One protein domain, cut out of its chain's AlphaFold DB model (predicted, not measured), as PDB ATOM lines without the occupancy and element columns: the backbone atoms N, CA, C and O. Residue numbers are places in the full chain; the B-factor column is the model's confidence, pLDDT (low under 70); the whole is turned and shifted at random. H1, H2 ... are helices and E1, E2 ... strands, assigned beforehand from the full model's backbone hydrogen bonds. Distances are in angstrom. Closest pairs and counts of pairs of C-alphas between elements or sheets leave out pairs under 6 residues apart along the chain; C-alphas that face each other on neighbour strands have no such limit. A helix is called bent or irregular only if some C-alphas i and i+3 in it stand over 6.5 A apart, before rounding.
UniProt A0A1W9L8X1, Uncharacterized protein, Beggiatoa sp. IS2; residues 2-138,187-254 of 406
ATOM      1  N   LYS A   2     178.396 167.738 196.119       20.41
ATOM      2  CA  LYS A   2     178.114 168.025 194.683       20.41
ATOM      3  C   LYS A   2     178.544 166.922 193.687       20.41
ATOM      4  O   LYS A   2     177.713 166.476 192.911       20.41
ATOM      5  N   TYR A   3     179.775 166.410 193.774       23.38
ATOM      6  CA  TYR A   3     180.241 165.304 192.915       23.38
ATOM      7  C   TYR A   3     179.555 163.946 193.165       23.38
ATOM      8  O   TYR A   3     179.420 163.160 192.239       23.38
ATOM      9  N   VAL A   4     179.083 163.672 194.386       26.94
ATOM     10  CA  VAL A   4     178.357 162.429 194.715       26.94
ATOM     11  C   VAL A   4     176.939 162.463 194.136       26.94
ATOM     12  O   VAL A   4     176.490 161.460 193.596       26.94
ATOM     13  N   LEU A   5     176.267 163.625 194.163       27.31
ATOM     14  CA  LEU A   5     175.006 163.793 193.429       27.31
ATOM     15  C   LEU A   5     175.220 163.715 191.911       27.31
ATOM     16  O   LEU A   5     174.385 163.133 191.236       27.31
ATOM     17  N   ALA A   6     176.323 164.251 191.376       28.16
ATOM     18  CA  ALA A   6     176.603 164.211 189.938       28.16
ATOM     19  C   ALA A   6     176.825 162.784 189.396       28.16
ATOM     20  O   ALA A   6     176.343 162.471 188.312       28.16
ATOM     21  N   VAL A   7     177.509 161.913 190.151       30.23
ATOM     22  CA  VAL A   7     177.681 160.497 189.769       30.23
ATOM     23  C   VAL A   7     176.365 159.726 189.905       30.23
ATOM     24  O   VAL A   7     176.032 158.948 189.020       30.23
ATOM     25  N   ALA A   8     175.572 159.984 190.954       29.53
ATOM     26  CA  ALA A   8     174.235 159.400 191.077       29.53
ATOM     27  C   ALA A   8     173.315 159.812 189.909       29.53
ATOM     28  O   ALA A   8     172.697 158.951 189.299       29.53
ATOM     29  N   LEU A   9     173.284 161.101 189.552       33.31
ATOM     30  CA  LEU A   9     172.465 161.673 188.470       33.31
ATOM     31  C   LEU A   9     172.644 160.988 187.108       33.31
ATOM     32  O   LEU A   9     171.693 160.892 186.343       33.31
ATOM     33  N   TRP A  10     173.860 160.544 186.796       36.12
ATOM     34  CA  TRP A  10     174.208 159.957 185.497       36.12
ATOM     35  C   TRP A  10     173.975 158.437 185.439       36.12
ATOM     36  O   TRP A  10     173.789 157.872 184.369       36.12
ATOM     37  N   ILE A  11     173.915 157.788 186.603       38.81
ATOM     38  CA  ILE A  11     173.664 156.348 186.789       38.81
ATOM     39  C   ILE A  11     172.177 155.964 186.644       38.81
ATOM     40  O   ILE A  11     171.828 154.789 186.670       38.81
ATOM     41  N   ILE A  12     171.293 156.955 186.511       43.84
ATOM     42  CA  ILE A  12     169.849 156.822 186.752       43.84
ATOM     43  C   ILE A  12     169.010 156.527 185.498       43.84
ATOM     44  O   ILE A  12     167.831 156.212 185.607       43.84
ATOM     45  N   SER A  13     169.589 156.531 184.301       37.22
ATOM     46  CA  SER A  13     168.909 155.970 183.126       37.22
ATOM     47  C   SER A  13     168.678 154.452 183.288       37.22
ATOM     48  O   SER A  13     169.525 153.787 183.873       37.22
ATOM     49  N   ILE A  14     167.599 153.923 182.669       38.94
ATOM     50  CA  ILE A  14     167.295 152.495 182.334       38.94
ATOM     51  C   ILE A  14     166.468 151.668 183.369       38.94
ATOM     52  O   ILE A  14     167.048 151.334 184.398       38.94
ATOM     53  N   SER A  15     165.173 151.272 183.101       38.59
ATOM     54  CA  SER A  15     164.497 149.987 183.581       38.59
ATOM     55  C   SER A  15     162.958 149.728 183.690       38.59
ATOM     56  O   SER A  15     162.245 150.390 184.439       38.59
ATOM     57  N   GLY A  16     162.540 148.542 183.187       33.50
ATOM     58  CA  GLY A  16     161.346 147.710 183.530       33.50
ATOM     59  C   GLY A  16     161.511 146.278 182.938       33.50
ATOM     60  O   GLY A  16     162.462 146.099 182.182       33.50
ATOM     61  N   CYS A  17     160.761 145.184 183.221       34.00
ATOM     62  CA  CYS A  17     159.692 144.838 184.196       34.00
ATOM     63  C   CYS A  17     159.809 143.327 184.658       34.00
ATOM     64  O   CYS A  17     160.815 142.695 184.339       34.00
ATOM     65  N   VAL A  18     158.862 142.734 185.429       36.03
ATOM     66  CA  VAL A  18     159.035 141.477 186.243       36.03
ATOM     67  C   VAL A  18     158.161 140.253 185.836       36.03
ATOM     68  O   VAL A  18     157.056 140.436 185.348       36.03
ATOM     69  N   SER A  19     158.682 139.039 186.121       33.38
ATOM     70  CA  SER A  19     158.325 137.664 185.672       33.38
ATOM     71  C   SER A  19     156.977 137.017 186.088       33.38
ATOM     72  O   SER A  19     156.638 136.974 187.273       33.38
ATOM     73  N   ALA A  20     156.376 136.286 185.139       35.06
ATOM     74  CA  ALA A  20     155.431 135.162 185.263       35.06
ATOM     75  C   ALA A  20     155.762 134.008 184.266       35.06
ATOM     76  O   ALA A  20     156.755 134.075 183.541       35.06
ATOM     77  N   ASP A  21     154.984 132.912 184.278       36.28
ATOM     78  CA  ASP A  21     155.287 131.661 183.547       36.28
ATOM     79  C   ASP A  21     154.899 131.649 182.049       36.28
ATOM     80  O   ASP A  21     154.070 132.420 181.571       36.28
ATOM     81  N   ARG A  22     155.555 130.757 181.291       44.34
ATOM     82  CA  ARG A  22     155.785 130.900 179.839       44.34
ATOM     83  C   ARG A  22     154.624 130.508 178.915       44.34
ATOM     84  O   ARG A  22     154.286 129.329 178.814       44.34
ATOM     85  N   VAL A  23     154.225 131.455 178.065       44.19
ATOM     86  CA  VAL A  23     153.894 131.223 176.645       44.19
ATOM     87  C   VAL A  23     154.453 132.407 175.848       44.19
ATOM     88  O   VAL A  23     154.065 133.547 176.096       44.19
ATOM     89  N   GLU A  24     155.356 132.161 174.894       52.31
ATOM     90  CA  GLU A  24     155.795 133.211 173.964       52.31
ATOM     91  C   GLU A  24     154.631 133.596 173.043       52.31
ATOM     92  O   GLU A  24     153.933 132.733 172.506       52.31
ATOM     93  N   THR A  25     154.397 134.898 172.882       58.31
ATOM     94  CA  THR A  25     153.329 135.425 172.025       58.31
ATOM     95  C   THR A  25     153.898 136.492 171.100       58.31
ATOM     96  O   THR A  25     154.444 137.494 171.558       58.31
ATOM     97  N   ASP A  26     153.751 136.287 169.788       62.25
ATOM     98  CA  ASP A  26     154.190 137.226 168.747       62.25
ATOM     99  C   ASP A  26     153.272 138.458 168.680       62.25
ATOM    100  O   ASP A  26     152.520 138.683 167.727       62.25
ATOM    101  N   ILE A  27     153.321 139.279 169.728       69.25
ATOM    102  CA  ILE A  27     152.628 140.562 169.777       69.25
ATOM    103  C   ILE A  27     153.447 141.561 168.956       69.25
ATOM    104  O   ILE A  27     154.430 142.140 169.425       69.25
ATOM    105  N   ASN A  28     153.041 141.737 167.699       74.12
ATOM    106  CA  ASN A  28     153.679 142.643 166.748       74.12
ATOM    107  C   ASN A  28     153.353 144.116 167.071       74.12
ATOM    108  O   ASN A  28     152.456 144.721 166.481       74.12
ATOM    109  N   ILE A  29     154.061 144.674 168.056       85.62
ATOM    110  CA  ILE A  29     154.034 146.103 168.396       85.62
ATOM    111  C   ILE A  29     154.869 146.869 167.364       85.62
ATOM    112  O   ILE A  29     156.026 146.527 167.126       85.62
ATOM    113  N   ASN A  30     154.320 147.949 166.801       90.25
ATOM    114  CA  ASN A  30     155.093 148.865 165.964       90.25
ATOM    115  C   ASN A  30     155.982 149.754 166.847       90.25
ATOM    116  O   ASN A  30     155.524 150.767 167.378       90.25
ATOM    117  N   ILE A  31     157.239 149.350 167.020       93.94
ATOM    118  CA  ILE A  31     158.223 150.043 167.856       93.94
ATOM    119  C   ILE A  31     158.909 151.133 167.032       93.94
ATOM    120  O   ILE A  31     159.663 150.834 166.109       93.94
ATOM    121  N   ASP A  32     158.685 152.391 167.401       95.69
ATOM    122  CA  ASP A  32     159.301 153.548 166.749       95.69
ATOM    123  C   ASP A  32     159.714 154.602 167.799       95.69
ATOM    124  O   ASP A  32     158.938 154.975 168.685       95.69
ATOM    125  N   PHE A  33     160.971 155.044 167.699       95.69
ATOM    126  CA  PHE A  33     161.633 156.036 168.554       95.69
ATOM    127  C   PHE A  33     162.232 157.203 167.739       95.69
ATOM    128  O   PHE A  33     163.154 157.884 168.196       95.69
ATOM    129  N   SER A  34     161.731 157.442 166.527       96.25
ATOM    130  CA  SER A  34     162.171 158.517 165.627       96.25
ATOM    131  C   SER A  34     161.853 159.924 166.138       96.25
ATOM    132  O   SER A  34     162.477 160.889 165.709       96.25
ATOM    133  N   SER A  35     160.872 160.080 167.031       96.81
ATOM    134  CA  SER A  35     160.441 161.387 167.540       96.81
ATOM    135  C   SER A  35     159.706 161.281 168.873       96.81
ATOM    136  O   SER A  35     159.130 160.242 169.192       96.81
ATOM    137  N   THR A  36     159.668 162.389 169.618       95.06
ATOM    138  CA  THR A  36     158.976 162.519 170.918       95.06
ATOM    139  C   THR A  36     157.559 161.932 170.918       95.06
ATOM    140  O   THR A  36     157.216 161.126 171.781       95.06
ATOM    141  N   THR A  37     156.727 162.311 169.941       96.44
ATOM    142  CA  THR A  37     155.315 161.901 169.876       96.44
ATOM    143  C   THR A  37     155.164 160.403 169.630       96.44
ATOM    144  O   THR A  37     154.333 159.754 170.265       96.44
ATOM    145  N   VAL A  38     155.973 159.840 168.726       95.94
ATOM    146  CA  VAL A  38     155.872 158.420 168.365       95.94
ATOM    147  C   VAL A  38     156.505 157.536 169.439       95.94
ATOM    148  O   VAL A  38     155.890 156.554 169.836       95.94
ATOM    149  N   MET A  39     157.632 157.954 170.023       95.50
ATOM    150  CA  MET A  39     158.187 157.373 171.252       95.50
ATOM    151  C   MET A  39     157.131 157.320 172.365       95.50
ATOM    152  O   MET A  39     156.944 156.274 172.979       95.50
ATOM    153  N   GLY A  40     156.397 158.413 172.604       95.62
ATOM    154  CA  GLY A  40     155.315 158.445 173.591       95.62
ATOM    155  C   GLY A  40     154.225 157.401 173.316       95.62
ATOM    156  O   GLY A  40     153.793 156.705 174.237       95.62
ATOM    157  N   ALA A  41     153.835 157.226 172.049       96.50
ATOM    158  CA  ALA A  41     152.885 156.193 171.634       96.50
ATOM    159  C   ALA A  41     153.448 154.767 171.808       96.50
ATOM    160  O   ALA A  41     152.766 153.918 172.384       96.50
ATOM    161  N   THR A  42     154.694 154.513 171.393       95.38
ATOM    162  CA  THR A  42     155.425 153.251 171.608       95.38
ATOM    163  C   THR A  42     155.461 152.898 173.098       95.38
ATOM    164  O   THR A  42     155.037 151.815 173.505       95.38
ATOM    165  N   CYS A  43     155.864 153.845 173.947       95.00
ATOM    166  CA  CYS A  43     155.946 153.664 175.394       95.00
ATOM    167  C   CYS A  43     154.583 153.518 176.084       95.00
ATOM    168  O   CYS A  43     154.521 152.926 177.163       95.00
ATOM    169  N   ALA A  44     153.495 154.022 175.498       95.12
ATOM    170  CA  ALA A  44     152.131 153.770 175.967       95.12
ATOM    171  C   ALA A  44     151.637 152.368 175.569       95.12
ATOM    172  O   ALA A  44     151.063 151.672 176.404       95.12
ATOM    173  N   GLN A  45     151.904 151.922 174.336       93.88
ATOM    174  CA  GLN A  45     151.544 150.578 173.867       93.88
ATOM    175  C   GLN A  45     152.262 149.485 174.666       93.88
ATOM    176  O   GLN A  45     151.623 148.540 175.114       93.88
ATOM    177  N   LEU A  46     153.565 149.642 174.920       91.75
ATOM    178  CA  LEU A  46     154.361 148.670 175.679       91.75
ATOM    179  C   LEU A  46     153.791 148.388 177.082       91.75
ATOM    180  O   LEU A  46     153.840 147.253 177.546       91.75
ATOM    181  N   GLN A  47     153.180 149.379 177.740       89.25
ATOM    182  CA  GLN A  47     152.590 149.213 179.079       89.25
ATOM    183  C   GLN A  47     151.415 148.219 179.136       89.25
ATOM    184  O   GLN A  47     151.023 147.827 180.233       89.25
ATOM    185  N   THR A  48     150.857 147.793 177.996       86.81
ATOM    186  CA  THR A  48     149.773 146.795 177.942       86.81
ATOM    187  C   THR A  48     150.263 145.353 177.769       86.81
ATOM    188  O   THR A  48     149.447 144.432 177.794       86.81
ATOM    189  N   VAL A  49     151.575 145.135 177.609       84.62
ATOM    190  CA  VAL A  49     152.174 143.830 177.275       84.62
ATOM    191  C   VAL A  49     153.186 143.380 178.351       84.62
ATOM    192  O   VAL A  49     153.875 144.227 178.928       84.62
ATOM    193  N   PRO A  50     153.308 142.069 178.660       84.94
ATOM    194  CA  PRO A  50     154.336 141.559 179.572       84.94
ATOM    195  C   PRO A  50     155.725 141.525 178.916       84.94
ATOM    196  O   PRO A  50     155.951 140.811 177.940       84.94
ATOM    197  N   ALA A  51     156.689 142.251 179.489       81.50
ATOM    198  CA  ALA A  51     158.044 142.370 178.939       81.50
ATOM    199  C   ALA A  51     158.828 141.043 178.878       81.50
ATOM    200  O   ALA A  51     159.704 140.867 178.034       81.50
ATOM    201  N   GLU A  52     158.514 140.097 179.760       75.69
ATOM    202  CA  GLU A  52     159.181 138.796 179.906       75.69
ATOM    203  C   GLU A  52     159.091 137.890 178.660       75.69
ATOM    204  O   GLU A  52     160.101 137.312 178.247       75.69
ATOM    205  N   ASN A  53     157.903 137.826 178.045       73.62
ATOM    206  CA  ASN A  53     157.527 136.966 176.918       73.62
ATOM    207  C   ASN A  53     157.619 137.717 175.574       73.62
ATOM    208  O   ASN A  53     157.250 137.177 174.534       73.62
ATOM    209  N   ALA A  54     158.070 138.974 175.597       84.88
ATOM    210  CA  ALA A  54     158.163 139.833 174.425       84.88
ATOM    211  C   ALA A  54     159.445 139.573 173.607       84.88
ATOM    212  O   ALA A  54     160.466 139.130 174.141       84.88
ATOM    213  N   ASN A  55     159.418 139.890 172.308       88.25
ATOM    214  CA  ASN A  55     160.577 139.710 171.423       88.25
ATOM    215  C   ASN A  55     161.746 140.670 171.756       88.25
ATOM    216  O   ASN A  55     161.599 141.620 172.528       88.25
ATOM    217  N   ARG A  56     162.918 140.433 171.145       89.19
ATOM    218  CA  ARG A  56     164.170 141.181 171.392       89.19
ATOM    219  C   ARG A  56     164.018 142.701 171.292       89.19
ATOM    220  O   ARG A  56     164.393 143.406 172.227       89.19
ATOM    221  N   ASN A  57     163.457 143.199 170.186       90.69
ATOM    222  CA  ASN A  57     163.262 144.634 169.966       90.69
ATOM    223  C   ASN A  57     162.312 145.201 171.029       90.69
ATOM    224  O   ASN A  57     162.592 146.249 171.607       90.69
ATOM    225  N   THR A  58     161.229 144.484 171.346       91.69
ATOM    226  CA  THR A  58     160.262 144.894 172.372       91.69
ATOM    227  C   THR A  58     160.904 144.974 173.758       91.69
ATOM    228  O   THR A  58     160.706 145.959 174.464       91.69
ATOM    229  N   LYS A  59     161.738 143.994 174.133       91.94
ATOM    230  CA  LYS A  59     162.502 143.993 175.393       91.94
ATOM    231  C   LYS A  59     163.422 145.205 175.518       91.94
ATOM    232  O   LYS A  59     163.411 145.861 176.554       91.94
ATOM    233  N   VAL A  60     164.160 145.549 174.462       92.81
ATOM    234  CA  VAL A  60     164.991 146.767 174.438       92.81
ATOM    235  C   VAL A  60     164.122 148.033 174.495       92.81
ATOM    236  O   VAL A  60     164.457 148.979 175.208       92.81
ATOM    237  N   ALA A  61     162.958 148.039 173.843       93.75
ATOM    238  CA  ALA A  61     162.030 149.165 173.873       93.75
ATOM    239  C   ALA A  61     161.447 149.445 175.276       93.75
ATOM    240  O   ALA A  61     161.371 150.611 175.663       93.75
ATOM    241  N   TYR A  62     161.114 148.420 176.078       92.94
ATOM    242  CA  TYR A  62     160.751 148.599 177.502       92.94
ATOM    243  C   TYR A  62     161.841 149.335 178.275       92.94
ATOM    244  O   TYR A  62     161.584 150.331 178.948       92.94
ATOM    245  N   VAL A  63     163.070 148.836 178.146       93.06
ATOM    246  CA  VAL A  63     164.252 149.333 178.852       93.06
ATOM    247  C   VAL A  63     164.467 150.820 178.552       93.06
ATOM    248  O   VAL A  63     164.695 151.581 179.491       93.06
ATOM    249  N   ILE A  64     164.318 151.240 177.288       94.25
ATOM    250  CA  ILE A  64     164.378 152.649 176.852       94.25
ATOM    251  C   ILE A  64     163.205 153.460 177.420       94.25
ATOM    252  O   ILE A  64     163.413 154.503 178.040       94.25
ATOM    253  N   CYS A  65     161.971 152.988 177.248       94.25
ATOM    254  CA  CYS A  65     160.774 153.708 177.682       94.25
ATOM    255  C   CYS A  65     160.754 153.982 179.186       94.25
ATOM    256  O   CYS A  65     160.388 155.078 179.617       94.25
ATOM    257  N   ASP A  66     161.168 153.012 179.992       89.75
ATOM    258  CA  ASP A  66     161.240 153.185 181.435       89.75
ATOM    259  C   ASP A  66     162.551 153.870 181.881       89.75
ATOM    260  O   ASP A  66     162.572 154.486 182.947       89.75
ATOM    261  N   ALA A  67     163.608 153.884 181.045       87.88
ATOM    262  CA  ALA A  67     164.760 154.773 181.241       87.88
ATOM    263  C   ALA A  67     164.324 156.236 181.283       87.88
ATOM    264  O   ALA A  67     164.662 156.961 182.215       87.88
ATOM    265  N   ILE A  68     163.547 156.643 180.280       88.88
ATOM    266  CA  ILE A  68     163.046 158.006 180.118       88.88
ATOM    267  C   ILE A  68     162.196 158.400 181.331       88.88
ATOM    268  O   ILE A  68     162.468 159.422 181.962       88.88
ATOM    269  N   LYS A  69     161.244 157.544 181.733       89.88
ATOM    270  CA  LYS A  69     160.420 157.763 182.936       89.88
ATOM    271  C   LYS A  69     161.260 157.911 184.204       89.88
ATOM    272  O   LYS A  69     160.906 158.709 185.067       89.88
ATOM    273  N   LEU A  70     162.339 157.137 184.355       86.50
ATOM    274  CA  LEU A  70     163.209 157.207 185.531       86.50
ATOM    275  C   LEU A  70     164.046 158.498 185.548       86.50
ATOM    276  O   LEU A  70     164.117 159.142 186.593       86.50
ATOM    277  N   VAL A  71     164.583 158.928 184.401       86.00
ATOM    278  CA  VAL A  71     165.287 160.216 184.273       86.00
ATOM    279  C   VAL A  71     164.355 161.387 184.598       86.00
ATOM    280  O   VAL A  71     164.719 162.215 185.432       86.00
ATOM    281  N   GLN A  72     163.142 161.424 184.030       89.38
ATOM    282  CA  GLN A  72     162.133 162.442 184.360       89.38
ATOM    283  C   GLN A  72     161.777 162.422 185.854       89.38
ATOM    284  O   GLN A  72     161.864 163.441 186.532       89.38
ATOM    285  N   TYR A  73     161.437 161.249 186.398       89.88
ATOM    286  CA  TYR A  73     161.065 161.092 187.806       89.88
ATOM    287  C   TYR A  73     162.150 161.606 188.762       89.88
ATOM    288  O   TYR A  73     161.859 162.354 189.696       89.88
ATOM    289  N   THR A  74     163.412 161.241 188.527       85.50
ATOM    290  CA  THR A  74     164.517 161.719 189.360       85.50
ATOM    291  C   THR A  74     164.797 163.201 189.151       85.50
ATOM    292  O   THR A  74     165.066 163.890 190.133       85.50
ATOM    293  N   HIS A  75     164.759 163.718 187.923       86.56
ATOM    294  CA  HIS A  75     165.041 165.132 187.669       86.56
ATOM    295  C   HIS A  75     163.957 166.037 188.282       86.56
ATOM    296  O   HIS A  75     164.296 166.997 188.979       86.56
ATOM    297  N   GLN A  76     162.681 165.647 188.175       88.94
ATOM    298  CA  GLN A  76     161.575 166.221 188.943       88.94
ATOM    299  C   GLN A  76     161.855 166.169 190.452       88.94
ATOM    300  O   GLN A  76     161.974 167.221 191.075       88.94
ATOM    301  N   TRP A  77     162.067 164.987 191.043       88.31
ATOM    302  CA  TRP A  77     162.318 164.843 192.488       88.31
ATOM    303  C   TRP A  77     163.539 165.644 192.983       88.31
ATOM    304  O   TRP A  77     163.528 166.195 194.084       88.31
ATOM    305  N   LEU A  78     164.597 165.775 192.177       85.00
ATOM    306  CA  LEU A  78     165.762 166.606 192.500       85.00
ATOM    307  C   LEU A  78     165.462 168.112 192.445       85.00
ATOM    308  O   LEU A  78     166.100 168.879 193.176       85.00
ATOM    309  N   ARG A  79     164.519 168.551 191.601       84.31
ATOM    310  CA  ARG A  79     164.135 169.964 191.463       84.31
ATOM    311  C   ARG A  79     163.020 170.376 192.423       84.31
ATOM    312  O   ARG A  79     163.139 171.440 193.021       84.31
ATOM    313  N   THR A  80     161.979 169.567 192.604       84.38
ATOM    314  CA  THR A  80     160.850 169.855 193.504       84.38
ATOM    315  C   THR A  80     161.151 169.371 194.919       84.38
ATOM    316  O   THR A  80     161.427 170.163 195.822       84.38
ATOM    317  N   ASP A  81     161.150 168.059 195.108       83.81
ATOM    318  CA  ASP A  81     161.070 167.410 196.411       83.81
ATOM    319  C   ASP A  81     162.334 167.617 197.235       83.81
ATOM    320  O   ASP A  81     162.261 167.936 198.422       83.81
ATOM    321  N   LEU A  82     163.507 167.453 196.624       84.00
ATOM    322  CA  LEU A  82     164.779 167.650 197.304       84.00
ATOM    323  C   LEU A  82     164.952 169.118 197.715       84.00
ATOM    324  O   LEU A  82     165.415 169.375 198.825       84.00
ATOM    325  N   GLN A  83     164.558 170.078 196.870       83.50
ATOM    326  CA  GLN A  83     164.642 171.505 197.205       83.50
ATOM    327  C   GLN A  83     163.653 171.885 198.310       83.50
ATOM    328  O   GLN A  83     164.030 172.592 199.244       83.50
ATOM    329  N   GLU A  84     162.426 171.363 198.272       86.56
ATOM    330  CA  GLU A  84     161.428 171.587 199.319       86.56
ATOM    331  C   GLU A  84     161.877 170.977 200.663       86.56
ATOM    332  O   GLU A  84     161.830 171.643 201.703       86.56
ATOM    333  N   LYS A  85     162.417 169.749 200.648       82.88
ATOM    334  CA  LYS A  85     162.993 169.080 201.828       82.88
ATOM    335  C   LYS A  85     164.219 169.842 202.362       82.88
ATOM    336  O   LYS A  85     164.311 170.056 203.570       82.88
ATOM    337  N   LEU A  86     165.112 170.339 201.499       81.31
ATOM    338  CA  LEU A  86     166.236 171.217 201.881       81.31
ATOM    339  C   LEU A  86     165.760 172.560 202.474       81.31
ATOM    340  O   LEU A  86     166.349 173.049 203.438       81.31
ATOM    341  N   GLY A  87     164.674 173.142 201.960       80.75
ATOM    342  CA  GLY A  87     164.042 174.339 202.527       80.75
ATOM    343  C   GLY A  87     163.465 174.096 203.929       80.75
ATOM    344  O   GLY A  87     163.666 174.901 204.843       80.75
ATOM    345  N   LYS A  88     162.819 172.941 204.132       81.19
ATOM    346  CA  LYS A  88     162.315 172.492 205.441       81.19
ATOM    347  C   LYS A  88     163.448 172.241 206.445       81.19
ATOM    348  O   LYS A  88     163.314 172.618 207.607       81.19
ATOM    349  N   LEU A  89     164.595 171.703 206.014       78.88
ATOM    350  CA  LEU A  89     165.780 171.546 206.878       78.88
ATOM    351  C   LEU A  89     166.273 172.877 207.461       78.88
ATOM    352  O   LEU A  89     166.613 172.932 208.640       78.88
ATOM    353  N   ASN A  90     166.271 173.946 206.662       73.31
ATOM    354  CA  ASN A  90     166.724 175.274 207.093       73.31
ATOM    355  C   ASN A  90     165.741 175.990 208.040       73.31
ATOM    356  O   ASN A  90     166.099 177.008 208.629       73.31
ATOM    357  N   THR A  91     164.507 175.490 208.179       75.31
ATOM    358  CA  THR A  91     163.444 176.108 208.996       75.31
ATOM    359  C   THR A  91     162.972 175.232 210.165       75.31
ATOM    360  O   THR A  91     162.219 175.705 211.020       75.31
ATOM    361  N   SER A  92     163.421 173.975 210.252       72.00
ATOM    362  CA  SER A  92     163.032 173.055 211.325       72.00
ATOM    363  C   SER A  92     163.596 173.464 212.689       72.00
ATOM    364  O   SER A  92     164.796 173.681 212.847       72.00
ATOM    365  N   LYS A  93     162.732 173.468 213.713       75.69
ATOM    366  CA  LYS A  93     163.141 173.594 215.126       75.69
ATOM    367  C   LYS A  93     163.853 172.343 215.651       75.69
ATOM    368  O   LYS A  93     164.605 172.444 216.614       75.69
ATOM    369  N   ASP A  94     163.627 171.191 215.021       79.69
ATOM    370  CA  ASP A  94     164.401 169.968 215.237       79.69
ATOM    371  C   ASP A  94     165.206 169.667 213.967       79.69
ATOM    372  O   ASP A  94     164.727 169.051 213.005       79.69
ATOM    373  N   GLN A  95     166.442 170.159 213.952       75.81
ATOM    374  CA  GLN A  95     167.370 169.951 212.847       75.81
ATOM    375  C   GLN A  95     167.788 168.473 212.725       75.81
ATOM    376  O   GLN A  95     168.078 168.012 211.622       75.81
ATOM    377  N   GLN A  96     167.784 167.708 213.824       77.19
ATOM    378  CA  GLN A  96     168.218 166.311 213.826       77.19
ATOM    379  C   GLN A  96     167.150 165.386 213.231       77.19
ATOM    380  O   GLN A  96     167.472 164.582 212.352       77.19
ATOM    381  N   ALA A  97     165.887 165.522 213.645       79.81
ATOM    382  CA  ALA A  97     164.769 164.799 213.038       79.81
ATOM    383  C   ALA A  97     164.598 165.171 211.555       79.81
ATOM    384  O   ALA A  97     164.367 164.295 210.720       79.81
ATOM    385  N   GLY A  98     164.800 166.450 211.212       82.38
ATOM    386  CA  GLY A  98     164.831 166.909 209.824       82.38
ATOM    387  C   GLY A  98     165.894 166.184 208.992       82.38
ATOM    388  O   GLY A  98     165.565 165.579 207.971       82.38
ATOM    389  N   ILE A  99     167.162 166.205 209.430       81.88
ATOM    390  CA  ILE A  99     168.270 165.539 208.717       81.88
ATOM    391  C   ILE A  99     168.007 164.035 208.579       81.88
ATOM    392  O   ILE A  99     168.247 163.478 207.509       81.88
ATOM    393  N   GLN A 100     167.471 163.386 209.618       83.31
ATOM    394  CA  GLN A 100     167.119 161.968 209.562       83.31
ATOM    395  C   GLN A 100     166.077 161.680 208.470       83.31
ATOM    396  O   GLN A 100     166.314 160.816 207.628       83.31
ATOM    397  N   SER A 101     164.975 162.436 208.435       85.31
ATOM    398  CA  SER A 101     163.913 162.269 207.431       85.31
ATOM    399  C   SER A 101     164.414 162.527 206.001       85.31
ATOM    400  O   SER A 101     164.053 161.812 205.066       85.31
ATOM    401  N   PHE A 102     165.308 163.504 205.828       85.81
ATOM    402  CA  PHE A 102     165.963 163.785 204.549       85.81
ATOM    403  C   PHE A 102     166.847 162.617 204.077       85.81
ATOM    404  O   PHE A 102     166.751 162.200 202.922       85.81
ATOM    405  N   VAL A 103     167.662 162.042 204.969       86.69
ATOM    406  CA  VAL A 103     168.479 160.850 204.674       86.69
ATOM    407  C   VAL A 103     167.601 159.642 204.346       86.69
ATOM    408  O   VAL A 103     167.907 158.907 203.409       86.69
ATOM    409  N   GLU A 104     166.500 159.444 205.070       89.94
ATOM    410  CA  GLU A 104     165.550 158.355 204.822       89.94
ATOM    411  C   GLU A 104     164.854 158.496 203.459       89.94
ATOM    412  O   GLU A 104     164.766 157.505 202.734       89.94
ATOM    413  N   SER A 105     164.476 159.712 203.038       88.69
ATOM    414  CA  SER A 105     163.962 159.950 201.678       88.69
ATOM    415  C   SER A 105     165.014 159.660 200.604       88.69
ATOM    416  O   SER A 105     164.688 159.007 199.620       88.69
ATOM    417  N   ILE A 106     166.278 160.071 200.788       88.88
ATOM    418  CA  ILE A 106     167.354 159.741 199.832       88.88
ATOM    419  C   ILE A 106     167.548 158.220 199.737       88.88
ATOM    420  O   ILE A 106     167.705 157.683 198.643       88.88
ATOM    421  N   LYS A 107     167.526 157.509 200.872       92.50
ATOM    422  CA  LYS A 107     167.644 156.044 200.890       92.50
ATOM    423  C   LYS A 107     166.471 155.369 200.185       92.50
ATOM    424  O   LYS A 107     166.705 154.412 199.455       92.50
ATOM    425  N   HIS A 108     165.250 155.877 200.359       93.12
ATOM    426  CA  HIS A 108     164.076 155.370 199.653       93.12
ATOM    427  C   HIS A 108     164.242 155.469 198.131       93.12
ATOM    428  O   HIS A 108     164.126 154.448 197.454       93.12
ATOM    429  N   GLU A 109     164.617 156.638 197.597       91.38
ATOM    430  CA  GLU A 109     164.797 156.770 196.143       91.38
ATOM    431  C   GLU A 109     165.924 155.892 195.612       91.38
ATOM    432  O   GLU A 109     165.801 155.324 194.529       91.38
ATOM    433  N   LEU A 110     167.018 155.751 196.363       92.06
ATOM    434  CA  LEU A 110     168.139 154.902 195.969       92.06
ATOM    435  C   LEU A 110     167.745 153.416 195.927       92.06
ATOM    436  O   LEU A 110     168.133 152.729 194.989       92.06
ATOM    437  N   GLU A 111     166.951 152.908 196.873       95.56
ATOM    438  CA  GLU A 111     166.454 151.519 196.833       95.56
ATOM    439  C   GLU A 111     165.413 151.318 195.709       95.56
ATOM    440  O   GLU A 111     165.440 150.296 195.017       95.56
ATOM    441  N   THR A 112     164.546 152.307 195.459       92.69
ATOM    442  CA  THR A 112     163.603 152.314 194.323       92.69
ATOM    443  C   THR A 112     164.345 152.305 192.983       92.69
ATOM    444  O   THR A 112     164.031 151.501 192.106       92.69
ATOM    445  N   THR A 113     165.373 153.143 192.842       89.00
ATOM    446  CA  THR A 113     166.258 153.238 191.666       89.00
ATOM    447  C   THR A 113     167.062 151.954 191.463       89.00
ATOM    448  O   THR A 113     167.181 151.469 190.343       89.00
ATOM    449  N   LEU A 114     167.577 151.361 192.541       93.75
ATOM    450  CA  LEU A 114     168.307 150.095 192.506       93.75
ATOM    451  C   LEU A 114     167.426 148.937 192.028       93.75
ATOM    452  O   LEU A 114     167.836 148.175 191.155       93.75
ATOM    453  N   THR A 115     166.222 148.817 192.594       93.94
ATOM    454  CA  THR A 115     165.238 147.787 192.220       93.94
ATOM    455  C   THR A 115     164.885 147.905 190.743       93.94
ATOM    456  O   THR A 115     164.872 146.913 190.020       93.94
ATOM    457  N   LYS A 116     164.678 149.145 190.289       88.31
ATOM    458  CA  LYS A 116     164.532 149.522 188.888       88.31
ATOM    459  C   LYS A 116     165.725 149.018 188.050       88.31
ATOM    460  O   LYS A 116     165.555 148.066 187.289       88.31
ATOM    461  N   ILE A 117     166.944 149.530 188.240       89.38
ATOM    462  CA  ILE A 117     168.142 149.154 187.450       89.38
ATOM    463  C   ILE A 117     168.376 147.627 187.401       89.38
ATOM    464  O   ILE A 117     168.689 147.072 186.344       89.38
ATOM    465  N   GLN A 118     168.163 146.915 188.513       94.12
ATOM    466  CA  GLN A 118     168.271 145.451 188.571       94.12
ATOM    467  C   GLN A 118     167.304 144.737 187.614       94.12
ATOM    468  O   GLN A 118     167.652 143.696 187.044       94.12
ATOM    469  N   VAL A 119     166.108 145.290 187.416       89.31
ATOM    470  CA  VAL A 119     165.085 144.763 186.509       89.31
ATOM    471  C   VAL A 119     165.439 145.039 185.042       89.31
ATOM    472  O   VAL A 119     165.401 144.093 184.257       89.31
ATOM    473  N   ALA A 120     165.899 146.251 184.679       89.00
ATOM    474  CA  ALA A 120     166.453 146.516 183.334       89.00
ATOM    475  C   ALA A 120     167.493 145.478 182.949       89.00
ATOM    476  O   ALA A 120     167.413 144.840 181.902       89.00
ATOM    477  N   ARG A 121     168.502 145.354 183.815       94.81
ATOM    478  CA  ARG A 121     169.664 144.527 183.563       94.81
ATOM    479  C   ARG A 121     169.246 143.082 183.332       94.81
ATOM    480  O   ARG A 121     169.744 142.448 182.412       94.81
ATOM    481  N   SER A 122     168.316 142.582 184.142       94.00
ATOM    482  CA  SER A 122     167.815 141.213 184.030       94.00
ATOM    483  C   SER A 122     167.001 141.007 182.743       94.00
ATOM    484  O   SER A 122     167.136 139.961 182.112       94.00
ATOM    485  N   LEU A 123     166.235 142.011 182.297       90.62
ATOM    486  CA  LEU A 123     165.522 141.963 181.017       90.62
ATOM    487  C   LEU A 123     166.488 141.989 179.820       90.62
ATOM    488  O   LEU A 123     166.387 141.128 178.947       90.62
ATOM    489  N   LEU A 124     167.466 142.902 179.817       92.00
ATOM    490  CA  LEU A 124     168.534 142.994 178.810       92.00
ATOM    491  C   LEU A 124     169.388 141.724 178.742       92.00
ATOM    492  O   LEU A 124     169.729 141.264 177.658       92.00
ATOM    493  N   GLN A 125     169.697 141.118 179.890       94.12
ATOM    494  CA  GLN A 125     170.409 139.841 179.962       94.12
ATOM    495  C   GLN A 125     169.599 138.663 179.389       94.12
ATOM    496  O   GLN A 125     170.193 137.621 179.136       94.12
ATOM    497  N   SER A 126     168.291 138.825 179.137       93.25
ATOM    498  CA  SER A 126     167.458 137.857 178.403       93.25
ATOM    499  C   SER A 126     167.364 138.122 176.890       93.25
ATOM    500  O   SER A 126     166.625 137.425 176.193       93.25
ATOM    501  N   VAL A 127     168.076 139.128 176.361       90.50
ATOM    502  CA  VAL A 127     168.087 139.461 174.927       90.50
ATOM    503  C   VAL A 127     169.266 138.770 174.237       90.50
ATOM    504  O   VAL A 127     170.327 139.357 174.042       90.50
ATOM    505  N   GLU A 128     169.069 137.516 173.835       80.38
ATOM    506  CA  GLU A 128     170.063 136.707 173.111       80.38
ATOM    507  C   GLU A 128     169.866 136.763 171.585       80.38
ATOM    508  O   GLU A 128     168.737 136.866 171.108       80.38
ATOM    509  N   GLY A 129     170.951 136.665 170.805       74.75
ATOM    510  CA  GLY A 129     170.918 136.562 169.336       74.75
ATOM    511  C   GLY A 129     171.808 137.581 168.616       74.75
ATOM    512  O   GLY A 129     172.404 138.452 169.243       74.75
ATOM    513  N   LYS A 130     171.905 137.488 167.282       65.25
ATOM    514  CA  LYS A 130     172.761 138.384 166.475       65.25
ATOM    515  C   LYS A 130     172.063 139.653 165.993       65.25
ATOM    516  O   LYS A 130     172.614 140.730 166.138       65.25
ATOM    517  N   GLU A 131     170.848 139.539 165.473       69.94
ATOM    518  CA  GLU A 131     170.168 140.650 164.798       69.94
ATOM    519  C   GLU A 131     169.215 141.371 165.759       69.94
ATOM    520  O   GLU A 131     168.172 140.833 166.145       69.94
ATOM    521  N   LEU A 132     169.618 142.559 166.212       79.88
ATOM    522  CA  LEU A 132     168.703 143.576 166.726       79.88
ATOM    523  C   LEU A 132     168.447 144.561 165.574       79.88
ATOM    524  O   LEU A 132     169.355 144.858 164.802       79.88
ATOM    525  N   ALA A 133     167.205 145.011 165.415       74.88
ATOM    526  CA  ALA A 133     166.793 145.811 164.259       74.88
ATOM    527  C   ALA A 133     165.994 147.038 164.714       74.88
ATOM    528  O   ALA A 133     164.865 147.257 164.275       74.88
ATOM    529  N   LEU A 134     166.557 147.790 165.662       90.69
ATOM    530  CA  LEU A 134     165.897 148.918 166.311       90.69
ATOM    531  C   LEU A 134     166.702 150.204 166.105       90.69
ATOM    532  O   LEU A 134     167.717 150.429 166.759       90.69
ATOM    533  N   ILE A 135     166.230 151.057 165.196       94.56
ATOM    534  CA  ILE A 135     166.795 152.393 164.983       94.56
ATOM    535  C   ILE A 135     166.114 153.382 165.933       94.56
ATOM    536  O   ILE A 135     164.885 153.407 166.036       94.56
ATOM    537  N   ILE A 136     166.910 154.212 166.606       95.38
ATOM    538  CA  ILE A 136     166.452 155.254 167.530       95.38
ATOM    539  C   ILE A 136     167.045 156.618 167.150       95.38
ATOM    540  O   ILE A 136     168.159 156.691 166.628       95.38
ATOM    541  N   GLU A 137     166.328 157.710 167.435       96.44
ATOM    542  CA  GLU A 137     166.807 159.082 167.179       96.44
ATOM    543  C   GLU A 137     166.708 159.962 168.443       96.44
ATOM    544  O   GLU A 137     165.821 160.818 168.529       96.44
ATOM    545  N   PRO A 138     167.583 159.761 169.456       93.62
ATOM    546  CA  PRO A 138     167.445 160.413 170.759       93.62
ATOM    547  C   PRO A 138     167.387 161.940 170.726       93.62
ATOM    548  O   PRO A 138     166.669 162.538 171.520       93.62
ATOM    549  N   ILE A 187     170.920 156.246 165.816       94.12
ATOM    550  CA  ILE A 187     171.632 155.031 166.233       94.12
ATOM    551  C   ILE A 187     170.866 153.809 165.731       94.12
ATOM    552  O   ILE A 187     169.641 153.763 165.861       94.12
ATOM    553  N   LYS A 188     171.573 152.816 165.194       94.31
ATOM    554  CA  LYS A 188     171.068 151.459 164.952       94.31
ATOM    555  C   LYS A 188     171.513 150.601 166.135       94.31
ATOM    556  O   LYS A 188     172.684 150.267 166.229       94.31
ATOM    557  N   LEU A 189     170.602 150.296 167.058       92.88
ATOM    558  CA  LEU A 189     170.956 149.525 168.250       92.88
ATOM    559  C   LEU A 189     171.309 148.084 167.875       92.88
ATOM    560  O   LEU A 189     170.591 147.449 167.095       92.88
ATOM    561  N   ASP A 190     172.349 147.557 168.512       91.00
ATOM    562  CA  ASP A 190     172.917 146.242 168.229       91.00
ATOM    563  C   ASP A 190     173.083 145.378 169.515       91.00
ATOM    564  O   ASP A 190     172.398 145.574 170.527       91.00
ATOM    565  N   GLN A 191     173.958 144.365 169.485       91.94
ATOM    566  CA  GLN A 191     174.312 143.552 170.646       91.94
ATOM    567  C   GLN A 191     175.412 144.170 171.537       91.94
ATOM    568  O   GLN A 191     175.394 143.910 172.749       91.94
ATOM    569  N   ALA A 192     176.340 144.972 171.007       91.38
ATOM    570  CA  ALA A 192     177.283 145.769 171.787       91.38
ATOM    571  C   ALA A 192     176.548 146.792 172.662       91.38
ATOM    572  O   ALA A 192     176.775 146.819 173.873       91.38
ATOM    573  N   ASP A 193     175.583 147.532 172.124       91.31
ATOM    574  CA  ASP A 193     174.802 148.524 172.873       91.31
ATOM    575  C   ASP A 193     174.071 147.913 174.073       91.31
ATOM    576  O   ASP A 193     174.078 148.470 175.176       91.31
ATOM    577  N   ILE A 194     173.519 146.706 173.914       92.62
ATOM    578  CA  ILE A 194     172.951 145.923 175.021       92.62
ATOM    579  C   ILE A 194     174.026 145.594 176.076       92.62
ATOM    580  O   ILE A 194     173.768 145.720 177.276       92.62
ATOM    581  N   LEU A 195     175.235 145.190 175.671       92.75
ATOM    582  CA  LEU A 195     176.333 144.846 176.589       92.75
ATOM    583  C   LEU A 195     176.878 146.073 177.340       92.75
ATOM    584  O   LEU A 195     177.138 145.966 178.541       92.75
ATOM    585  N   TRP A 196     176.990 147.226 176.673       91.69
ATOM    586  CA  TRP A 196     177.310 148.525 177.279       91.69
ATOM    587  C   TRP A 196     176.249 148.909 178.317       91.69
ATOM    588  O   TRP A 196     176.568 149.131 179.486       91.69
ATOM    589  N   THR A 197     174.972 148.844 177.935       91.12
ATOM    590  CA  THR A 197     173.829 149.142 178.813       91.12
ATOM    591  C   THR A 197     173.802 148.227 180.051       91.12
ATOM    592  O   THR A 197     173.570 148.695 181.169       91.12
ATOM    593  N   ILE A 198     174.108 146.929 179.906       93.56
ATOM    594  CA  ILE A 198     174.224 145.984 181.034       93.56
ATOM    595  C   ILE A 198     175.411 146.328 181.949       93.56
ATOM    596  O   ILE A 198     175.269 146.249 183.174       93.56
ATOM    597  N   ALA A 199     176.567 146.709 181.392       92.12
ATOM    598  CA  ALA A 199     177.723 147.130 182.185       92.12
ATOM    599  C   ALA A 199     177.380 148.364 183.038       92.12
ATOM    600  O   ALA A 199     177.608 148.362 184.249       92.12
ATOM    601  N   TYR A 200     176.717 149.355 182.436       90.81
ATOM    602  CA  TYR A 200     176.249 150.575 183.101       90.81
ATOM    603  C   TYR A 200     175.278 150.285 184.246       90.81
ATOM    604  O   TYR A 200     175.449 150.819 185.343       90.81
ATOM    605  N   CYS A 201     174.324 149.371 184.046       92.50
ATOM    606  CA  CYS A 201     173.435 148.927 185.121       92.50
ATOM    607  C   CYS A 201     174.221 148.358 186.318       92.50
ATOM    608  O   CYS A 201     173.919 148.665 187.471       92.50
ATOM    609  N   TYR A 202     175.264 147.562 186.063       95.88
ATOM    610  CA  TYR A 202     176.129 147.017 187.113       95.88
ATOM    611  C   TYR A 202     176.983 148.087 187.819       95.88
ATOM    612  O   TYR A 202     177.150 148.027 189.040       95.88
ATOM    613  N   PHE A 203     177.498 149.095 187.110       93.50
ATOM    614  CA  PHE A 203     178.187 150.223 187.754       93.50
ATOM    615  C   PHE A 203     177.221 151.077 188.592       93.50
ATOM    616  O   PHE A 203     177.573 151.509 189.694       93.50
ATOM    617  N   GLY A 204     175.974 151.223 188.132       89.81
ATOM    618  CA  GLY A 204     174.880 151.834 188.879       89.81
ATOM    619  C   GLY A 204     174.565 151.106 190.184       89.81
ATOM    620  O   GLY A 204     174.612 151.708 191.260       89.81
ATOM    621  N   GLU A 205     174.342 149.792 190.114       95.75
ATOM    622  CA  GLU A 205     174.196 148.933 191.295       95.75
ATOM    623  C   GLU A 205     175.378 149.077 192.264       95.75
ATOM    624  O   GLU A 205     175.163 149.208 193.469       95.75
ATOM    625  N   PHE A 206     176.621 149.080 191.762       96.12
ATOM    626  CA  PHE A 206     177.824 149.229 192.585       96.12
ATOM    627  C   PHE A 206     177.814 150.535 193.390       96.12
ATOM    628  O   PHE A 206     178.011 150.498 194.610       96.12
ATOM    629  N   VAL A 207     177.557 151.679 192.750       94.06
ATOM    630  CA  VAL A 207     177.524 152.980 193.439       94.06
ATOM    631  C   VAL A 207     176.357 153.048 194.419       94.06
ATOM    632  O   VAL A 207     176.550 153.461 195.564       94.06
ATOM    633  N   ILE A 208     175.164 152.603 194.020       95.50
ATOM    634  CA  ILE A 208     173.972 152.678 194.871       95.50
ATOM    635  C   ILE A 208     174.104 151.750 196.089       95.50
ATOM    636  O   ILE A 208     173.878 152.189 197.219       95.50
ATOM    637  N   HIS A 209     174.561 150.504 195.911       97.75
ATOM    638  CA  HIS A 209     174.896 149.621 197.031       97.75
ATOM    639  C   HIS A 209     175.999 150.212 197.919       97.75
ATOM    640  O   HIS A 209     175.904 150.096 199.142       97.75
ATOM    641  N   THR A 210     176.994 150.890 197.338       95.81
ATOM    642  CA  THR A 210     178.057 151.559 198.101       95.81
ATOM    643  C   THR A 210     177.517 152.695 198.963       95.81
ATOM    644  O   THR A 210     177.858 152.753 200.139       95.81
ATOM    645  N   VAL A 211     176.643 153.563 198.446       94.19
ATOM    646  CA  VAL A 211     176.029 154.649 199.237       94.19
ATOM    647  C   VAL A 211     175.115 154.085 200.333       94.19
ATOM    648  O   VAL A 211     175.216 154.488 201.492       94.19
ATOM    649  N   LEU A 212     174.272 153.106 199.995       96.12
ATOM    650  CA  LEU A 212     173.310 152.482 200.913       96.12
ATOM    651  C   LEU A 212     173.945 151.592 201.997       96.12
ATOM    652  O   LEU A 212     173.253 151.153 202.915       96.12
ATOM    653  N   ALA A 213     175.248 151.314 201.922       97.00
ATOM    654  CA  ALA A 213     175.975 150.612 202.976       97.00
ATOM    655  C   ALA A 213     176.236 151.471 204.229       97.00
ATOM    656  O   ALA A 213     176.554 150.918 205.288       97.00
ATOM    657  N   TYR A 214     176.114 152.799 204.126       94.31
ATOM    658  CA  TYR A 214     176.464 153.746 205.185       94.31
ATOM    659  C   TYR A 214     175.253 154.536 205.716       94.31
ATOM    660  O   TYR A 214     174.172 154.577 205.125       94.31
ATOM    661  N   ASP A 215     175.444 155.171 206.869       91.62
ATOM    662  CA  ASP A 215     174.489 156.095 207.478       91.62
ATOM    663  C   ASP A 215     175.187 157.289 208.136       91.62
ATOM    664  O   ASP A 215     176.401 157.260 208.362       91.62
ATOM    665  N   ILE A 216     174.416 158.325 208.468       86.25
ATOM    666  CA  ILE A 216     174.896 159.465 209.256       86.25
ATOM    667  C   ILE A 216     174.800 159.113 210.748       86.25
ATOM    668  O   ILE A 216     173.753 158.709 211.256       86.25
ATOM    669  N   GLU A 217     175.916 159.224 211.464       81.12
ATOM    670  CA  GLU A 217     176.023 158.831 212.867       81.12
ATOM    671  C   GLU A 217     175.309 159.848 213.775       81.12
ATOM    672  O   GLU A 217     175.638 161.032 213.793       81.12
ATOM    673  N   LYS A 218     174.308 159.381 214.533       67.94
ATOM    674  CA  LYS A 218     173.314 160.236 215.212       67.94
ATOM    675  C   LYS A 218     173.815 160.970 216.467       67.94
ATOM    676  O   LYS A 218     173.044 161.707 217.079       67.94
ATOM    677  N   ASP A 219     175.065 160.775 216.886       60.50
ATOM    678  CA  ASP A 219     175.578 161.303 218.159       60.50
ATOM    679  C   ASP A 219     176.205 162.703 218.022       60.50
ATOM    680  O   ASP A 219     177.387 162.932 218.274       60.50
ATOM    681  N   LEU A 220     175.381 163.664 217.597       55.44
ATOM    682  CA  LEU A 220     175.753 165.078 217.449       55.44
ATOM    683  C   LEU A 220     175.752 165.858 218.780       55.44
ATOM    684  O   LEU A 220     176.043 167.053 218.791       55.44
ATOM    685  N   LYS A 221     175.444 165.208 219.914       49.94
ATOM    686  CA  LYS A 221     175.102 165.864 221.193       49.94
ATOM    687  C   LYS A 221     176.178 166.780 221.791       49.94
ATOM    688  O   LYS A 221     175.843 167.589 222.648       49.94
ATOM    689  N   ASN A 222     177.430 166.673 221.345       47.81
ATOM    690  CA  ASN A 222     178.560 167.482 221.819       47.81
ATOM    691  C   ASN A 222     179.264 168.295 220.708       47.81
ATOM    692  O   ASN A 222     180.346 168.828 220.949       47.81
ATOM    693  N   GLN A 223     178.711 168.383 219.490       46.34
ATOM    694  CA  GLN A 223     179.406 168.983 218.338       46.34
ATOM    695  C   GLN A 223     178.724 170.250 217.808       46.34
ATOM    696  O   GLN A 223     177.923 170.231 216.877       46.34
ATOM    697  N   LEU A 224     179.105 171.386 218.397       44.31
ATOM    698  CA  LEU A 224     178.696 172.716 217.950       44.31
ATOM    699  C   LEU A 224     179.268 173.063 216.560       44.31
ATOM    700  O   LEU A 224     180.480 173.080 216.353       44.31
ATOM    701  N   LEU A 225     178.363 173.452 215.659       44.72
ATOM    702  CA  LEU A 225     178.533 174.374 214.520       44.72
ATOM    703  C   LEU A 225     179.525 174.049 213.378       44.72
ATOM    704  O   LEU A 225     179.312 174.584 212.293       44.72
ATOM    705  N   ILE A 226     180.576 173.233 213.551       48.41
ATOM    706  CA  ILE A 226     181.612 173.044 212.500       48.41
ATOM    707  C   ILE A 226     182.138 171.600 212.340       48.41
ATOM    708  O   ILE A 226     183.075 171.366 211.578       48.41
ATOM    709  N   SER A 227     181.584 170.598 213.031       50.19
ATOM    710  CA  SER A 227     182.039 169.209 212.831       50.19
ATOM    711  C   SER A 227     181.523 168.607 211.511       50.19
ATOM    712  O   SER A 227     180.357 168.798 211.165       50.19
ATOM    713  N   PRO A 228     182.365 167.869 210.760       59.16
ATOM    714  CA  PRO A 228     181.950 167.208 209.527       59.16
ATOM    715  C   PRO A 228     180.961 166.069 209.809       59.16
ATOM    716  O   PRO A 228     181.097 165.347 210.795       59.16
ATOM    717  N   LEU A 229     180.005 165.872 208.896       67.62
ATOM    718  CA  LEU A 229     179.029 164.778 208.937       67.62
ATOM    719  C   LEU A 229     179.740 163.420 209.093       67.62
ATOM    720  O   LEU A 229     180.391 162.946 208.159       67.62
ATOM    721  N   SER A 230     179.611 162.789 210.265       78.38
ATOM    722  CA  SER A 230     180.169 161.455 210.506       78.38
ATOM    723  C   SER A 230     179.358 160.421 209.739       78.38
ATOM    724  O   SER A 230     178.213 160.136 210.082       78.38
ATOM    725  N   ILE A 231     179.957 159.869 208.683       86.50
ATOM    726  CA  ILE A 231     179.395 158.760 207.911       86.50
ATOM    727  C   ILE A 231     180.007 157.453 208.411       86.50
ATOM    728  O   ILE A 231     181.232 157.341 208.522       86.50
ATOM    729  N   LYS A 232     179.153 156.467 208.697       91.56
ATOM    730  CA  LYS A 232     179.518 155.184 209.305       91.56
ATOM    731  C   LYS A 232     178.900 154.006 208.567       91.56
ATOM    732  O   LYS A 232     177.750 154.076 208.147       91.56
ATOM    733  N   LEU A 233     179.654 152.916 208.433       94.12
ATOM    734  CA  LEU A 233     179.165 151.668 207.845       94.12
ATOM    735  C   LEU A 233     178.052 151.063 208.720       94.12
ATOM    736  O   LEU A 233     178.263 150.824 209.910       94.12
ATOM    737  N   VAL A 234     176.892 150.784 208.122       96.56
ATOM    738  CA  VAL A 234     175.750 150.116 208.782       96.56
ATOM    739  C   VAL A 234     175.366 148.787 208.129       96.56
ATOM    740  O   VAL A 234     174.770 147.943 208.789       96.56
ATOM    741  N   ASN A 235     175.733 148.559 206.863       97.44
ATOM    742  CA  ASN A 235     175.468 147.307 206.154       97.44
ATOM    743  C   ASN A 235     176.720 146.845 205.388       97.44
ATOM    744  O   ASN A 235     176.976 147.271 204.263       97.44
ATOM    745  N   ARG A 236     177.505 145.954 206.011       97.62
ATOM    746  CA  ARG A 236     178.742 145.390 205.438       97.62
ATOM    747  C   ARG A 236     178.483 144.614 204.144       97.62
ATOM    748  O   ARG A 236     179.218 144.799 203.179       97.62
ATOM    749  N   ASN A 237     177.424 143.804 204.114       98.25
ATOM    750  CA  ASN A 237     177.057 142.929 202.996       98.25
ATOM    751  C   ASN A 237     176.740 143.700 201.706       98.25
ATOM    752  O   ASN A 237     177.037 143.224 200.607       98.25
ATOM    753  N   ARG A 238     176.201 144.926 201.818       97.88
ATOM    754  CA  ARG A 238     176.042 145.823 200.661       97.88
ATOM    755  C   ARG A 238     177.376 146.169 199.996       97.88
ATOM    756  O   ARG A 238     177.383 146.310 198.781       97.88
ATOM    757  N   ILE A 239     178.491 146.219 200.730       97.69
ATOM    758  CA  ILE A 239     179.830 146.351 200.134       97.69
ATOM    759  C   ILE A 239     180.398 144.988 199.723       97.69
ATOM    760  O   ILE A 239     180.715 144.788 198.550       97.69
ATOM    761  N   SER A 240     180.548 144.066 200.680       97.56
ATOM    762  CA  SER A 240     181.363 142.851 200.513       97.56
ATOM    763  C   SER A 240     180.826 141.883 199.474       97.56
ATOM    764  O   SER A 240     181.613 141.220 198.790       97.56
ATOM    765  N   ASP A 241     179.501 141.835 199.357       97.06
ATOM    766  CA  ASP A 241     178.792 140.877 198.523       97.06
ATOM    767  C   ASP A 241     178.237 141.621 197.307       97.06
ATOM    768  O   ASP A 241     178.625 141.347 196.174       97.06
ATOM    769  N   LYS A 242     177.361 142.611 197.542       98.12
ATOM    770  CA  LYS A 242     176.590 143.266 196.478       98.12
ATOM    771  C   LYS A 242     177.440 144.196 195.620       98.12
ATOM    772  O   LYS A 242     177.694 143.848 194.471       98.12
ATOM    773  N   ALA A 243     177.941 145.303 196.170       97.38
ATOM    774  CA  ALA A 243     178.753 146.266 195.425       97.38
ATOM    775  C   ALA A 243     179.971 145.597 194.762       97.38
ATOM    776  O   ALA A 243     180.242 145.869 193.595       97.38
ATOM    777  N   TYR A 244     180.646 144.669 195.458       98.00
ATOM    778  CA  TYR A 244     181.725 143.867 194.872       98.00
ATOM    779  C   TYR A 244     181.275 143.038 193.658       98.00
ATOM    780  O   TYR A 244     181.937 143.057 192.619       98.00
ATOM    781  N   SER A 245     180.157 142.310 193.766       97.75
ATOM    782  CA  SER A 245     179.650 141.508 192.647       97.75
ATOM    783  C   SER A 245     179.243 142.378 191.456       97.75
ATOM    784  O   SER A 245     179.536 142.011 190.320       97.75
ATOM    785  N   SER A 246     178.655 143.552 191.698       96.94
ATOM    786  CA  SER A 246     178.250 144.467 190.635       96.94
ATOM    787  C   SER A 246     179.460 145.115 189.943       96.94
ATOM    788  O   SER A 246     179.520 145.068 188.718       96.94
ATOM    789  N   ILE A 247     180.485 145.614 190.656       95.88
ATOM    790  CA  ILE A 247     181.671 146.211 189.993       95.88
ATOM    791  C   ILE A 247     182.454 145.188 189.155       95.88
ATOM    792  O   ILE A 247     182.854 145.496 188.034       95.88
ATOM    793  N   ILE A 248     182.618 143.954 189.648       96.25
ATOM    794  CA  ILE A 248     183.248 142.862 188.886       96.25
ATOM    795  C   ILE A 248     182.411 142.514 187.648       96.25
ATOM    796  O   ILE A 248     182.955 142.393 186.549       96.25
ATOM    797  N   SER A 249     181.091 142.375 187.798       96.56
ATOM    798  CA  SER A 249     180.197 142.080 186.675       96.56
ATOM    799  C   SER A 249     180.193 143.184 185.621       96.56
ATOM    800  O   SER A 249     180.261 142.864 184.437       96.56
ATOM    801  N   GLY A 250     180.188 144.458 186.020       94.50
ATOM    802  CA  GLY A 250     180.264 145.594 185.101       94.50
ATOM    803  C   GLY A 250     181.525 145.544 184.240       94.50
ATOM    804  O   GLY A 250     181.425 145.499 183.018       94.50
ATOM    805  N   ILE A 251     182.706 145.417 184.860       94.31
ATOM    806  CA  ILE A 251     183.991 145.299 184.142       94.31
ATOM    807  C   ILE A 251     184.023 144.065 183.218       94.31
ATOM    808  O   ILE A 251     184.538 144.135 182.100       94.31
ATOM    809  N   ASN A 252     183.426 142.944 183.634       94.88
ATOM    810  CA  ASN A 252     183.302 141.756 182.786       94.88
ATOM    811  C   ASN A 252     182.362 141.978 181.586       94.88
ATOM    812  O   ASN A 252     182.627 141.455 180.504       94.88
ATOM    813  N   TYR A 253     181.288 142.759 181.736       95.00
ATOM    814  CA  TYR A 253     180.425 143.143 180.615       95.00
ATOM    815  C   TYR A 253     181.078 144.191 179.702       95.00
ATOM    816  O   TYR A 253     180.946 144.058 178.489       95.00
ATOM    817  N   SER A 254     181.896 145.113 180.221       93.69
ATOM    818  CA  SER A 254     182.767 145.974 179.401       93.69
ATOM    819  C   SER A 254     183.757 145.176 178.544       93.69
ATOM    820  O   SER A 254     183.999 145.518 177.388       93.69
TER     821      SER A 254
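This is residues 2 to 138 and 187 to 254 of the 406 residues of an uncharacterized protein of Beggiatoa sp. IS2 (UniProt A0A1W9L8X1). Four long helices, H3, H5, H6 and H7, stand side by side in a staggered row, each running opposite to the one before, with H4 following at the end of H3. A small strand pair lies at each end of H6, E1 with E2 and E3 with E4; H2 crosses the first part of H3, and residues 221 to 228 stick out beyond E3 and E4. The printed part has 205 residues, with seven named helices and four named strands in the order H1 H2 H3 H4 H5 E1 E2 H6 E3 E4 H7, mostly helix by class, and both sheets are antiparallel. It is only just compact, close to loose, with a radius of gyration of the C-alphas of 20.0 A, and elongated, spanning 65 by 37 by 32 A.

E1, residues 134 to 136, and E2, residues 187 to 189, are antiparallel, with N 136 and O 187 2.9 A apart. E3, residues 214 to 216, and E4, residues 231 to 233, form an antiparallel hairpin, with N 215 and O 232 2.9 A apart. H5, residues 95 to 124, and H6, residues 191 to 212, are the hubs; they touch at a shallow tilt of 24 degrees, opposite ways, the closest C-alphas being those of Arg 121 and Ile 198, 5.4 A. H7, residues 236 to 254, touches H6 at 18 degrees, a shallow tilt, opposite ways, with C-alphas 199 and 250 closest at 4.2 A. H3, residues 56 to 79, touches H5 with residues 59 to 70 alone, at a shallow tilt of 12 degrees; C-alphas 63 and 120 are closest, 5.7 A. H4, residues 81 to 89, forms a helical hairpin with H5, C-alphas 89 and 98 being closest at 5.6 A. H2, residues 36 to 46, touches H3 at a steep tilt of 65 degrees, C-alphas 43 and 65 being closest at 5.3 A. H1, residues 2 to 10, only just touches H6, with 3 pairs of C-alphas within 8 A, the closest those of Ala 8 and Val 207, 7.6 A. Every O i to N i+4 pair is within hydrogen-bond range in H1 to H6, and 12 of 15 in H7.

H1 begins at C-alpha 2, (178.114, 168.025, 194.683). H5 is the longest helix, 43.4 A from C-alpha 95 at (167.370, 169.951, 212.847) to C-alpha 124. H3 measures 35.1 A, H6 31.6 A and H7 26.4 A, ending at C-alpha 254, (182.767, 145.974, 179.401). H7 is irregular, but only just: C-alphas 240 and 243 are 6.7 A apart.

The C-alphas farthest apart, of Asp 26 and Asn 222, are 65.8 A apart. Residues 139 to 186 are not printed, and C-alphas 138 and 187 are 8.2 A apart across the cut. The links H1 to H2 and E3 to E4 are long. Mean pLDDT of the printed part is 81.1, and residues 2 to 27, 130 to 131 and 218 to 229 are under 70.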